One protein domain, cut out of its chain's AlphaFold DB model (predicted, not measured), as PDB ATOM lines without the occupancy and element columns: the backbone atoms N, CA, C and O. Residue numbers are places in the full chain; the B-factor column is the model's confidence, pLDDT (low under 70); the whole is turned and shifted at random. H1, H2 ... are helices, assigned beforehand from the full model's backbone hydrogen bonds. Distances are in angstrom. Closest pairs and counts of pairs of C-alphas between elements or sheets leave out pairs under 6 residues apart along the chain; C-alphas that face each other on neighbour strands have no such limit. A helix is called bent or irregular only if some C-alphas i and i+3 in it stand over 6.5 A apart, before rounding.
ATOM      1  N   LYS A  23     197.889 248.991 131.364       91.56
ATOM      2  CA  LYS A  23     198.722 249.284 130.181       91.56
ATOM      3  C   LYS A  23     197.879 249.812 129.035       91.56
ATOM      4  O   LYS A  23     198.290 250.757 128.365       91.56
ATOM      5  N   LEU A  24     196.678 249.272 128.826       91.38
ATOM      6  CA  LEU A  24     195.733 249.848 127.870       91.38
ATOM      7  C   LEU A  24     195.394 251.303 128.225       91.38
ATOM      8  O   LEU A  24     195.325 252.147 127.331       91.38
ATOM      9  N   PHE A  25     195.194 251.609 129.507       93.56
ATOM     10  CA  PHE A  25     194.949 252.976 129.956       93.56
ATOM     11  C   PHE A  25     196.133 253.897 129.632       93.56
ATOM     12  O   PHE A  25     195.924 254.957 129.041       93.56
ATOM     13  N   ASP A  26     197.363 253.467 129.914       94.88
ATOM     14  CA  ASP A  26     198.577 254.227 129.596       94.88
ATOM     15  C   ASP A  26     198.742 254.447 128.085       94.88
ATOM     16  O   ASP A  26     199.058 255.554 127.640       94.88
ATOM     17  N   LEU A  27     198.467 253.423 127.269       94.25
ATOM     18  CA  LEU A  27     198.485 253.526 125.807       94.25
ATOM     19  C   LEU A  27     197.462 254.546 125.299       94.25
ATOM     20  O   LEU A  27     197.788 255.358 124.433       94.25
ATOM     21  N   ILE A  28     196.249 254.549 125.860       93.75
ATOM     22  CA  ILE A  28     195.219 255.538 125.529       93.75
ATOM     23  C   ILE A  28     195.681 256.939 125.941       93.75
ATOM     24  O   ILE A  28     195.586 257.865 125.141       93.75
ATOM     25  N   GLN A  29     196.222 257.113 127.149       94.38
ATOM     26  CA  GLN A  29     196.718 258.415 127.602       94.38
ATOM     27  C   GLN A  29     197.843 258.950 126.712       94.38
ATOM     28  O   GLN A  29     197.859 260.138 126.382       94.38
ATOM     29  N   ASN A  30     198.771 258.089 126.304       95.81
ATOM     30  CA  ASN A  30     199.850 258.463 125.398       95.81
ATOM     31  C   ASN A  30     199.315 258.823 124.012       95.81
ATOM     32  O   ASN A  30     199.725 259.837 123.453       95.81
ATOM     33  N   HIS A  31     198.353 258.059 123.492       94.12
ATOM     34  CA  HIS A  31     197.676 258.360 122.229       94.12
ATOM     35  C   HIS A  31     196.994 259.733 122.257       94.12
ATOM     36  O   HIS A  31     197.220 260.547 121.364       94.12
ATOM     37  N   LEU A  32     196.233 260.034 123.316       94.25
ATOM     38  CA  LEU A  32     195.586 261.340 123.501       94.25
ATOM     39  C   LEU A  32     196.607 262.488 123.480       94.25
ATOM     40  O   LEU A  32     196.373 263.503 122.829       94.25
ATOM     41  N   LYS A  33     197.756 262.317 124.150       94.19
ATOM     42  CA  LYS A  33     198.833 263.320 124.191       94.19
ATOM     43  C   LYS A  33     199.503 263.512 122.832       94.19
ATOM     44  O   LYS A  33     199.642 264.645 122.385       94.19
ATOM     45  N   ILE A  34     199.906 262.420 122.179       94.56
ATOM     46  CA  ILE A  34     200.617 262.444 120.888       94.56
ATOM     47  C   ILE A  34     199.758 263.107 119.809       94.56
ATOM     48  O   ILE A  34     200.272 263.862 118.986       94.56
ATOM     49  N   HIS A  35     198.453 262.847 119.831       90.88
ATOM     50  CA  HIS A  35     197.512 263.379 118.852       90.88
ATOM     51  C   HIS A  35     196.802 264.664 119.304       90.88
ATOM     52  O   HIS A  35     195.985 265.182 118.550       90.88
ATOM     53  N   MET A  36     197.127 265.190 120.493       92.69
ATOM     54  CA  MET A  36     196.536 266.404 121.080       92.69
ATOM     55  C   MET A  36     194.997 266.404 121.072       92.69
ATOM     56  O   MET A  36     194.365 267.435 120.829       92.69
ATOM     57  N   LEU A  37     194.400 265.241 121.334       91.94
ATOM     58  CA  LEU A  37     192.952 265.049 121.254       91.94
ATOM     59  C   LEU A  37     192.228 265.799 122.375       91.94
ATOM     60  O   LEU A  37     192.646 265.768 123.535       91.94
ATOM     61  N   GLN A  38     191.133 266.453 122.007       89.19
ATOM     62  CA  GLN A  38     190.200 267.119 122.908       89.19
ATOM     63  C   GLN A  38     189.083 266.159 123.341       89.19
ATOM     64  O   GLN A  38     188.982 265.029 122.862       89.19
ATOM     65  N   LEU A  39     188.247 266.587 124.288       81.62
ATOM     66  CA  LEU A  39     187.232 265.731 124.912       81.62
ATOM     67  C   LEU A  39     186.172 265.236 123.912       81.62
ATOM     68  O   LEU A  39     185.672 264.120 124.039       81.62
ATOM     69  N   GLU A  40     185.842 266.062 122.925       84.44
ATOM     70  CA  GLU A  40     184.826 265.800 121.906       84.44
ATOM     71  C   GLU A  40     185.387 265.062 120.682       84.44
ATOM     72  O   GLU A  40     184.622 264.642 119.808       84.44
ATOM     73  N   ASP A  41     186.709 264.891 120.613       86.44
ATOM     74  CA  ASP A  41     187.357 264.229 119.492       86.44
ATOM     75  C   ASP A  41     187.101 262.720 119.510       86.44
ATOM     76  O   ASP A  41     186.992 262.051 120.541       86.44
ATOM     77  N   ILE A  42     187.050 262.146 118.313       88.19
ATOM     78  CA  ILE A  42     186.987 260.698 118.152       88.19
ATOM     79  C   ILE A  42     188.313 260.094 118.629       88.19
ATOM     80  O   ILE A  42     189.385 260.559 118.272       88.19
ATOM     81  N   LEU A  43     188.265 259.004 119.398       90.62
ATOM     82  CA  LEU A  43     189.492 258.405 119.931       90.62
ATOM     83  C   LEU A  43     190.396 257.813 118.835       90.62
ATOM     84  O   LEU A  43     191.614 257.944 118.894       90.62
ATOM     85  N   LEU A  44     189.809 257.129 117.846       91.31
ATOM     86  CA  LEU A  44     190.542 256.391 116.812       91.31
ATOM     87  C   LEU A  44     190.118 256.823 115.407       91.31
ATOM     88  O   LEU A  44     188.941 256.746 115.044       91.31
ATOM     89  N   PHE A  45     191.105 257.174 114.586       87.81
ATOM     90  CA  PHE A  45     190.908 257.625 113.212       87.81
ATOM     91  C   PHE A  45     191.536 256.654 112.212       87.81
ATOM     92  O   PHE A  45     192.564 256.025 112.465       87.81
ATOM     93  N   GLY A  46     190.922 256.537 111.041       83.81
ATOM     94  CA  GLY A  46     191.528 255.908 109.880       83.81
ATOM     95  C   GLY A  46     192.501 256.840 109.151       83.81
ATOM     96  O   GLY A  46     192.588 258.030 109.431       83.81
ATOM     97  N   LEU A  47     193.164 256.315 108.115       76.00
ATOM     98  CA  LEU A  47     194.188 257.026 107.323       76.00
ATOM     99  C   LEU A  47     193.749 258.373 106.719       76.00
ATOM    100  O   LEU A  47     194.592 259.182 106.356       76.00
ATOM    101  N   LYS A  48     192.439 258.599 106.565       80.50
ATOM    102  CA  LYS A  48     191.870 259.835 106.006       80.50
ATOM    103  C   LYS A  48     191.394 260.825 107.081       80.50
ATOM    104  O   LYS A  48     190.652 261.736 106.748       80.50
ATOM    105  N   GLY A  49     191.725 260.599 108.357       81.12
ATOM    106  CA  GLY A  49     191.250 261.420 109.481       81.12
ATOM    107  C   GLY A  49     189.784 261.188 109.869       81.12
ATOM    108  O   GLY A  49     189.292 261.807 110.800       81.12
ATOM    109  N   ASN A  50     189.081 260.279 109.190       85.88
ATOM    110  CA  ASN A  50     187.711 259.891 109.537       85.88
ATOM    111  C   ASN A  50     187.696 258.868 110.683       85.88
ATOM    112  O   ASN A  50     188.661 258.108 110.799       85.88
ATOM    113  N   PRO A  51     186.603 258.765 111.465       88.50
ATOM    114  CA  PRO A  51     186.444 257.725 112.480       88.50
ATOM    115  C   PRO A  51     186.762 256.322 111.953       88.50
ATOM    116  O   PRO A  51     186.430 255.969 110.817       88.50
ATOM    117  N   LEU A  52     187.407 255.509 112.788       90.62
ATOM    118  CA  LEU A  52     187.718 254.124 112.452       90.62
ATOM    119  C   LEU A  52     186.426 253.305 112.267       90.62
ATOM    120  O   LEU A  52     185.637 253.142 113.195       90.62
ATOM    121  N   HIS A  53     186.231 252.739 111.076       89.44
ATOM    122  CA  HIS A  53     185.072 251.897 110.759       89.44
ATOM    123  C   HIS A  53     185.388 250.394 110.820       89.44
ATOM    124  O   HIS A  53     186.535 249.970 110.673       89.44
ATOM    125  N   ASN A  54     184.344 249.559 110.906       88.38
ATOM    126  CA  ASN A  54     184.448 248.092 111.008       88.38
ATOM    127  C   ASN A  54     185.366 247.450 109.956       88.38
ATOM    128  O   ASN A  54     186.164 246.576 110.278       88.38
ATOM    129  N   LYS A  55     185.308 247.898 108.695       89.31
ATOM    130  CA  LYS A  55     186.172 247.361 107.629       89.31
ATOM    131  C   LYS A  55     187.656 247.646 107.884       89.31
ATOM    132  O   LYS A  55     188.505 246.843 107.510       89.31
ATOM    133  N   GLN A  56     187.975 248.790 108.486       90.62
ATOM    134  CA  GLN A  56     189.345 249.141 108.858       90.62
ATOM    135  C   GLN A  56     189.787 248.352 110.089       90.62
ATOM    136  O   GLN A  56     190.896 247.830 110.084       90.62
ATOM    137  N   VAL A  76     190.511 234.798 112.986       84.75
ATOM    138  CA  VAL A  76     190.060 235.548 114.161       84.75
ATOM    139  C   VAL A  76     189.556 236.917 113.711       84.75
ATOM    140  O   VAL A  76     190.253 237.658 113.024       84.75
ATOM    141  N   THR A  77     188.326 237.254 114.091       89.81
ATOM    142  CA  THR A  77     187.707 238.566 113.849       89.81
ATOM    143  C   THR A  77     187.730 239.405 115.133       89.81
ATOM    144  O   THR A  77     187.946 238.849 116.213       89.81
ATOM    145  N   PRO A  78     187.437 240.720 115.092       91.12
ATOM    146  CA  PRO A  78     187.238 241.503 116.316       91.12
ATOM    147  C   PRO A  78     186.199 240.883 117.263       91.12
ATOM    148  O   PRO A  78     186.349 240.934 118.482       91.12
ATOM    149  N   HIS A  79     185.157 240.258 116.703       90.12
ATOM    150  CA  HIS A  79     184.182 239.507 117.488       90.12
ATOM    151  C   HIS A  79     184.785 238.225 118.080       90.12
ATOM    152  O   HIS A  79     184.532 237.931 119.241       90.12
ATOM    153  N   GLY A  80     185.633 237.516 117.328       90.00
ATOM    154  CA  GLY A  80     186.398 236.370 117.829       90.00
ATOM    155  C   GLY A  80     187.231 236.724 119.064       90.00
ATOM    156  O   GLY A  80     187.075 236.079 120.092       90.00
ATOM    157  N   PHE A  81     188.003 237.817 119.020       90.50
ATOM    158  CA  PHE A  81     188.757 238.294 120.188       90.50
ATOM    159  C   PHE A  81     187.865 238.609 121.392       90.50
ATOM    160  O   PHE A  81     188.207 238.284 122.529       90.50
ATOM    161  N   ARG A  82     186.700 239.223 121.155       91.12
ATOM    162  CA  ARG A  82     185.716 239.475 122.215       91.12
ATOM    163  C   ARG A  82     185.244 238.172 122.862       91.12
ATOM    164  O   ARG A  82     185.137 238.124 124.085       91.12
ATOM    165  N   THR A  83     184.964 237.146 122.061       91.31
ATOM    166  CA  THR A  83     184.576 235.822 122.560       91.31
ATOM    167  C   THR A  83     185.714 235.179 123.343       91.31
ATOM    168  O   THR A  83     185.470 234.713 124.447       91.31
ATOM    169  N   SER A  84     186.956 235.251 122.857       91.88
ATOM    170  CA  SER A  84     188.122 234.715 123.570       91.88
ATOM    171  C   SER A  84     188.290 235.325 124.962       91.88
ATOM    172  O   SER A  84     188.496 234.592 125.921       91.88
ATOM    173  N   ILE A  85     188.131 236.648 125.111       92.44
ATOM    174  CA  ILE A  85     188.171 237.291 126.435       92.44
ATOM    175  C   ILE A  85     187.054 236.767 127.343       92.44
ATOM    176  O   ILE A  85     187.292 236.524 128.522       92.44
ATOM    177  N   ALA A  86     185.841 236.573 126.816       93.38
ATOM    178  CA  ALA A  86     184.744 236.011 127.600       93.38
ATOM    179  C   ALA A  86     185.032 234.572 128.048       93.38
ATOM    180  O   ALA A  86     184.814 234.260 129.214       93.38
ATOM    181  N   THR A  87     185.558 233.737 127.149       94.44
ATOM    182  CA  THR A  87     185.950 232.354 127.434       94.44
ATOM    183  C   THR A  87     187.040 232.292 128.499       94.44
ATOM    184  O   THR A  87     186.849 231.616 129.500       94.44
ATOM    185  N   ILE A  88     188.122 233.071 128.367       94.88
ATOM    186  CA  ILE A  88     189.212 233.104 129.359       94.88
ATOM    187  C   ILE A  88     188.685 233.492 130.747       94.88
ATOM    188  O   ILE A  88     189.089 232.919 131.757       94.88
ATOM    189  N   LEU A  89     187.789 234.482 130.821       94.62
ATOM    190  CA  LEU A  89     187.208 234.913 132.094       94.62
ATOM    191  C   LEU A  89     186.307 233.842 132.723       94.62
ATOM    192  O   LEU A  89     186.287 233.729 133.949       94.62
ATOM    193  N   ASP A  90     185.569 233.090 131.905       94.81
ATOM    194  CA  ASP A  90     184.707 231.991 132.352       94.81
ATOM    195  C   ASP A  90     185.543 230.804 132.853       94.81
ATOM    196  O   ASP A  90     185.334 230.324 133.966       94.81
ATOM    197  N   GLU A  91     186.570 230.413 132.094       95.12
ATOM    198  CA  GLU A  91     187.481 229.308 132.419       95.12
ATOM    199  C   GLU A  91     188.284 229.548 133.702       95.12
ATOM    200  O   GLU A  91     188.537 228.609 134.458       95.12
ATOM    201  N   ARG A  92     188.649 230.803 134.004       93.38
ATOM    202  CA  ARG A  92     189.295 231.155 135.282       93.38
ATOM    203  C   ARG A  92     188.376 230.939 136.487       93.38
ATOM    204  O   ARG A  92     188.858 230.781 137.603       93.38
ATOM    205  N   GLY A  93     187.055 230.979 136.307       90.00
ATOM    206  CA  GLY A  93     186.068 230.751 137.370       90.00
ATOM    207  C   GLY A  93     185.983 231.842 138.452       90.00
ATOM    208  O   GLY A  93     185.124 231.776 139.332       90.00
ATOM    209  N   ASN A  94     186.833 232.876 138.408       89.19
ATOM    210  CA  ASN A  94     186.844 233.973 139.386       89.19
ATOM    211  C   ASN A  94     185.769 235.047 139.131       89.19
ATOM    212  O   ASN A  94     185.498 235.873 140.011       89.19
ATOM    213  N   ILE A  95     185.155 235.055 137.942       91.50
ATOM    214  CA  ILE A  95     184.140 236.027 137.519       91.50
ATOM    215  C   ILE A  95     182.806 235.318 137.300       91.50
ATOM    216  O   ILE A  95     182.736 234.275 136.663       91.50
ATOM    217  N   SER A  96     181.712 235.901 137.794       90.38
ATOM    218  CA  SER A  96     180.382 235.345 137.546       90.38
ATOM    219  C   SER A  96     179.936 235.559 136.099       90.38
ATOM    220  O   SER A  96     180.202 236.604 135.500       90.38
ATOM    221  N   LEU A  97     179.132 234.635 135.566       87.69
ATOM    222  CA  LEU A  97     178.541 234.760 134.230       87.69
ATOM    223  C   LEU A  97     177.778 236.084 134.030       87.69
ATOM    224  O   LEU A  97     177.767 236.645 132.939       87.69
ATOM    225  N   ASP A  98     177.155 236.621 135.081       87.56
ATOM    226  CA  ASP A  98     176.492 237.929 135.033       87.56
ATOM    227  C   ASP A  98     177.484 239.099 134.880       87.56
ATOM    228  O   ASP A  98     177.207 240.059 134.159       87.56
ATOM    229  N   ALA A  99     178.662 239.023 135.502       88.31
ATOM    230  CA  ALA A  99     179.728 240.000 135.299       88.31
ATOM    231  C   ALA A  99     180.362 239.874 133.900       88.31
ATOM    232  O   ALA A  99     180.645 240.897 133.277       88.31
ATOM    233  N   ILE A 100     180.485 238.663 133.348       89.75
ATOM    234  CA  ILE A 100     180.913 238.457 131.950       89.75
ATOM    235  C   ILE A 100     179.866 239.031 130.983       89.75
ATOM    236  O   ILE A 100     180.191 239.827 130.107       89.75
ATOM    237  N   LYS A 101     178.577 238.728 131.178       87.44
ATOM    238  CA  LYS A 101     177.472 239.323 130.399       87.44
ATOM    239  C   LYS A 101     177.429 240.841 130.527       87.44
ATOM    240  O   LYS A 101     177.107 241.526 129.555       87.44
ATOM    241  N   TYR A 102     177.756 241.371 131.707       86.19
ATOM    242  CA  TYR A 102     177.920 242.804 131.900       86.19
ATOM    243  C   TYR A 102     179.037 243.348 131.026       86.19
ATOM    244  O   TYR A 102     178.747 244.256 130.262       86.19
ATOM    245  N   LEU A 103     180.246 242.775 131.081       87.50
ATOM    246  CA  LEU A 103     181.385 243.157 130.237       87.50
ATOM    247  C   LEU A 103     181.013 243.134 128.748       87.50
ATOM    248  O   LEU A 103     181.352 244.053 128.002       87.50
ATOM    249  N   LEU A 104     180.242 242.127 128.335       86.12
ATOM    250  CA  LEU A 104     179.744 241.970 126.973       86.12
ATOM    251  C   LEU A 104     178.546 242.876 126.628       86.12
ATOM    252  O   LEU A 104     177.988 242.770 125.534       86.12
ATOM    253  N   GLY A 105     178.126 243.781 127.506       80.62
ATOM    254  CA  GLY A 105     177.038 244.709 127.213       80.62
ATOM    255  C   GLY A 105     175.715 244.007 126.913       80.62
ATOM    256  O   GLY A 105     174.918 244.496 126.117       80.62
ATOM    257  N   HIS A 106     175.445 242.854 127.526       77.50
ATOM    258  CA  HIS A 106     174.221 242.069 127.314       77.50
ATOM    259  C   HIS A 106     173.078 242.441 128.290       77.50
ATOM    260  O   HIS A 106     172.251 241.601 128.620       77.50
ATOM    261  N   ARG A 107     173.007 243.688 128.782       66.62
ATOM    262  CA  ARG A 107     172.030 244.098 129.817       66.62
ATOM    263  C   ARG A 107     170.759 244.798 129.333       66.62
ATOM    264  O   ARG A 107     170.808 245.642 128.446       66.62
ATOM    265  N   ASN A 108     169.636 244.554 129.996       57.53
ATOM    266  CA  ASN A 108     168.393 245.282 129.721       57.53
ATOM    267  C   ASN A 108     168.475 246.768 130.150       57.53
ATOM    268  O   ASN A 108     169.279 247.134 131.010       57.53
ATOM    269  N   GLN A 109     167.676 247.608 129.480       55.75
ATOM    270  CA  GLN A 109     167.655 249.082 129.507       55.75
ATOM    271  C   GLN A 109     167.217 249.679 130.865       55.75
ATOM    272  O   GLN A 109     166.111 250.200 130.976       55.75
ATOM    273  N   GLU A 110     168.039 249.630 131.912       52.78
ATOM    274  CA  GLU A 110     167.758 250.382 133.152       52.78
ATOM    275  C   GLU A 110     168.532 251.723 133.201       52.78
ATOM    276  O   GLU A 110     169.348 252.037 132.333       52.78
ATOM    277  N   ASN A 111     168.220 252.571 134.190       52.66
ATOM    278  CA  ASN A 111     168.666 253.969 134.301       52.66
ATOM    279  C   ASN A 111     170.084 254.143 134.890       52.66
ATOM    280  O   ASN A 111     170.377 253.661 135.986       52.66
ATOM    281  N   ILE A 112     170.938 254.917 134.198       56.41
ATOM    282  CA  ILE A 112     172.400 255.094 134.406       56.41
ATOM    283  C   ILE A 112     172.830 255.446 135.850       56.41
ATOM    284  O   ILE A 112     173.853 254.951 136.328       56.41
ATOM    285  N   HIS A 113     172.037 256.227 136.591       53.06
ATOM    286  CA  HIS A 113     172.409 256.696 137.934       53.06
ATOM    287  C   HIS A 113     172.454 255.606 139.018       53.06
ATOM    288  O   HIS A 113     173.164 255.769 140.011       53.06
ATOM    289  N   TYR A 114     171.770 254.474 138.831       52.91
ATOM    290  CA  TYR A 114     171.774 253.376 139.808       52.91
ATOM    291  C   TYR A 114     172.925 252.372 139.604       52.91
ATOM    292  O   TYR A 114     173.185 251.544 140.481       52.91
ATOM    293  N   TYR A 115     173.650 252.442 138.480       58.88
ATOM    294  CA  TYR A 115     174.578 251.380 138.076       58.88
ATOM    295  C   TYR A 115     175.934 251.416 138.764       58.88
ATOM    296  O   TYR A 115     176.427 250.362 139.155       58.88
ATOM    297  N   LEU A 116     176.535 252.595 138.966       62.25
ATOM    298  CA  LEU A 116     177.891 252.671 139.525       62.25
ATOM    299  C   LEU A 116     177.972 252.016 140.906       62.25
ATOM    300  O   LEU A 116     178.891 251.248 141.167       62.25
ATOM    301  N   ARG A 117     176.969 252.229 141.767       67.00
ATOM    302  CA  ARG A 117     176.940 251.612 143.101       67.00
ATOM    303  C   ARG A 117     176.588 250.124 143.053       67.00
ATOM    304  O   ARG A 117     177.203 249.339 143.770       67.00
ATOM    305  N   ARG A 118     175.620 249.731 142.215       70.38
ATOM    306  CA  ARG A 118     175.134 248.343 142.115       70.38
ATOM    307  C   ARG A 118     176.163 247.407 141.482       70.38
ATOM    308  O   ARG A 118     176.291 246.260 141.904       70.38
ATOM    309  N   ASP A 119     176.907 247.896 140.495       76.94
ATOM    310  CA  ASP A 119     177.878 247.100 139.745       76.94
ATOM    311  C   ASP A 119     179.313 247.284 140.196       76.94
ATOM    312  O   ASP A 119     180.186 246.598 139.670       76.94
ATOM    313  N   GLN A 120     179.576 248.135 141.191       82.19
ATOM    314  CA  GLN A 120     180.933 248.401 141.665       82.19
ATOM    315  C   GLN A 120     181.712 247.115 141.951       82.19
ATOM    316  O   GLN A 120     182.878 247.002 141.581       82.19
ATOM    317  N   ARG A 121     181.060 246.118 142.567       85.56
ATOM    318  CA  ARG A 121     181.671 244.812 142.838       85.56
ATOM    319  C   ARG A 121     182.073 244.096 141.546       85.56
ATOM    320  O   ARG A 121     183.212 243.659 141.443       85.56
ATOM    321  N   LYS A 122     181.177 244.042 140.555       87.56
ATOM    322  CA  LYS A 122     181.437 243.418 139.246       87.56
ATOM    323  C   LYS A 122     182.551 244.154 138.505       87.56
ATOM    324  O   LYS A 122     183.470 243.520 138.008       87.56
ATOM    325  N   ILE A 123     182.508 245.489 138.489       87.94
ATOM    326  CA  ILE A 123     183.528 246.348 137.871       87.94
ATOM    327  C   ILE A 123     184.897 246.116 138.520       87.94
ATOM    328  O   ILE A 123     185.896 246.009 137.815       87.94
ATOM    329  N   ASN A 124     184.959 246.029 139.853       88.69
ATOM    330  CA  ASN A 124     186.206 245.774 140.574       88.69
ATOM    331  C   ASN A 124     186.772 244.381 140.261       88.69
ATOM    332  O   ASN A 124     187.966 244.269 140.006       88.69
ATOM    333  N   GLN A 125     185.926 243.346 140.252       90.94
ATOM    334  CA  GLN A 125     186.343 241.979 139.923       90.94
ATOM    335  C   GLN A 125     186.856 241.885 138.482       90.94
ATOM    336  O   GLN A 125     187.957 241.395 138.250       90.94
ATOM    337  N   LEU A 126     186.104 242.435 137.525       92.56
ATOM    338  CA  LEU A 126     186.518 242.502 136.124       92.56
ATOM    339  C   LEU A 126     187.847 243.241 135.965       92.56
ATOM    340  O   LEU A 126     188.710 242.778 135.233       92.56
ATOM    341  N   ARG A 127     188.046 244.360 136.673       92.44
ATOM    342  CA  ARG A 127     189.320 245.090 136.644       92.44
ATOM    343  C   ARG A 127     190.483 244.213 137.096       92.44
ATOM    344  O   ARG A 127     191.504 244.201 136.423       92.44
ATOM    345  N   GLN A 128     190.335 243.510 138.218       93.06
ATOM    346  CA  GLN A 128     191.390 242.646 138.755       93.06
ATOM    347  C   GLN A 128     191.765 241.546 137.760       93.06
ATOM    348  O   GLN A 128     192.942 241.385 137.457       93.06
ATOM    349  N   GLU A 129     190.781 240.843 137.203       94.50
ATOM    350  CA  GLU A 129     191.059 239.743 136.273       94.50
ATOM    351  C   GLU A 129     191.587 240.221 134.922       94.50
ATOM    352  O   GLU A 129     192.530 239.638 134.399       94.50
ATOM    353  N   LEU A 130     191.063 241.322 134.375       94.44
ATOM    354  CA  LEU A 130     191.610 241.888 133.139       94.44
ATOM    355  C   LEU A 130     193.038 242.424 133.330       94.44
ATOM    356  O   LEU A 130     193.835 242.343 132.402       94.44
ATOM    357  N   THR A 131     193.374 242.933 134.522       95.06
ATOM    358  CA  THR A 131     194.750 243.349 134.855       95.06
ATOM    359  C   THR A 131     195.688 242.146 134.881       95.06
ATOM    360  O   THR A 131     196.738 242.190 134.255       95.06
ATOM    361  N   LYS A 132     195.286 241.035 135.515       95.06
ATOM    362  CA  LYS A 132     196.077 239.794 135.510       95.06
ATOM    363  C   LYS A 132     196.302 239.263 134.095       95.06
ATOM    364  O   LYS A 132     197.427 238.941 133.739       95.06
ATOM    365  N   ILE A 133     195.249 239.225 133.271       93.81
ATOM    366  CA  ILE A 133     195.359 238.825 131.859       93.81
ATOM    367  C   ILE A 133     196.383 239.712 131.133       93.81
ATOM    368  O   ILE A 133     197.232 239.202 130.408       93.81
ATOM    369  N   GLU A 134     196.334 241.029 131.334       94.31
ATOM    370  CA  GLU A 134     197.288 241.966 130.728       94.31
ATOM    371  C   GLU A 134     198.737 241.743 131.206       94.31
ATOM    372  O   GLU A 134     199.669 241.788 130.400       94.31
ATOM    373  N   GLU A 135     198.945 241.478 132.497       94.50
ATOM    374  CA  GLU A 135     200.261 241.183 133.079       94.50
ATOM    375  C   GLU A 135     200.851 239.869 132.551       94.50
ATOM    376  O   GLU A 135     202.031 239.819 132.198       94.50
ATOM    377  N   GLU A 136     200.034 238.821 132.451       93.69
ATOM    378  CA  GLU A 136     200.428 237.512 131.922       93.69
ATOM    379  C   GLU A 136     200.796 237.590 130.434       93.69
ATOM    380  O   GLU A 136     201.823 237.043 130.019       93.69
ATOM    381  N   LEU A 137     199.995 238.306 129.635       90.06
ATOM    382  CA  LEU A 137     200.271 238.523 128.213       90.06
ATOM    383  C   LEU A 137     201.587 239.275 128.009       90.06
ATOM    384  O   LEU A 137     202.411 238.862 127.195       90.06
ATOM    385  N   ASP A 138     201.813 240.351 128.761       89.69
ATOM    386  CA  ASP A 138     203.053 241.114 128.639       89.69
ATOM    387  C   ASP A 138     204.271 240.312 129.098       89.69
ATOM    388  O   ASP A 138     205.288 240.300 128.414       89.69
ATOM    389  N   SER A 139     204.157 239.576 130.205       90.94
ATOM    390  CA  SER A 139     205.242 238.712 130.688       90.94
ATOM    391  C   SER A 139     205.614 237.654 129.645       90.94
ATOM    392  O   SER A 139     206.797 237.432 129.375       90.94
ATOM    393  N   SER A 140     204.605 237.056 129.003       88.25
ATOM    394  CA  SER A 140     204.798 236.082 127.923       88.25
ATOM    395  C   SER A 140     205.529 236.718 126.736       88.25
ATOM    396  O   SER A 140     206.543 236.189 126.279       88.25
ATOM    397  N   LEU A 141     205.108 237.909 126.301       84.75
ATOM    398  CA  LEU A 141     205.765 238.645 125.216       84.75
ATOM    399  C   LEU A 141     207.229 238.990 125.532       84.75
ATOM    400  O   LEU A 141     208.099 238.802 124.681       84.75
ATOM    401  N   GLN A 142     207.525 239.462 126.747       85.19
ATOM    402  CA  GLN A 142     208.896 239.788 127.155       85.19
ATOM    403  C   GLN A 142     209.799 238.551 127.145       85.19
ATOM    404  O   GLN A 142     210.927 238.608 126.652       85.19
ATOM    405  N   SER A 143     209.293 237.413 127.629       83.94
ATOM    406  CA  SER A 143     210.044 236.155 127.616       83.94
ATOM    407  C   SER A 143     210.350 235.660 126.197       83.94
ATOM    408  O   SER A 143     211.492 235.297 125.916       83.94
TER     409      SER A 143
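This is residues 23 to 56 and 76 to 143 of the 157 residues of the protein "Tyr recombinase domain-containing protein" of Brevibacillus formosus (UniProt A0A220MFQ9). One long helix, H4, makes a kinked beam, with the short helical hairpin H2 and H3 set crosswise to it and H1 running away from it nearly at a right angle. A long loop, residues 35 to 56, follows H1 away from the beam, and residues 108 to 118 stick out at the beam's first end. The printed part has 102 residues with four named helices in the order H1, H2, H3, H4 and no named strand; its class is all helix. The whole is loose, with a radius of gyration of the C-alphas of 16.5 A and spans of 44 by 42 by 26 A.

Find C-alpha 112 at (172.400, 255.094, 134.406); from there H4, residues 112 to 143, runs 42.7 A to C-alpha 143 at (210.044, 236.155, 127.616). It has a kink of 61 degrees near residue 119 and is irregular, with C-alphas 118 and 121 7.5 A apart. H2 is residues 78 to 91, 20.2 A, and H3 is residues 97 to 103, 9.7 A. H1, residues 23 to 34, starts at C-alpha 23, (198.722, 249.284, 130.181), and is 16.2 A long.

Look at residues 122 to 126 of H4, which alone touch H3; the closest C-alphas are Ala 99 and Lys 122, 5.5 A, and the lines are about perpendicular at 86 degrees. H3 touches residues 86 to 90 of H2 alone, with the closest C-alphas, Ala 86 and Ile 100, 6.3 A apart; this hairpin runs opposite ways at a steep tilt of 35.4 degrees, only just past shallow. H1 is close to H4 but not clearly touching, with the C-alphas of Lys 23 and Glu 134 closest at 7.5 A, and is apart from H2 and H3. In H1, H2 and H3 every O i to N i+4 pair is within hydrogen-bond range; in H4, 24 of 28 are.

The C-alphas of Asn 111 and Ser 143 are the farthest apart, 45.5 A. Residues 57 to 75 are not printed, and C-alphas 56 and 76 stand 14.6 A apart across that cut. The link from H2 to H3 is tight, and that from H3 to H4 is short. Look for pLDDT under 70 at residues 107 to 117.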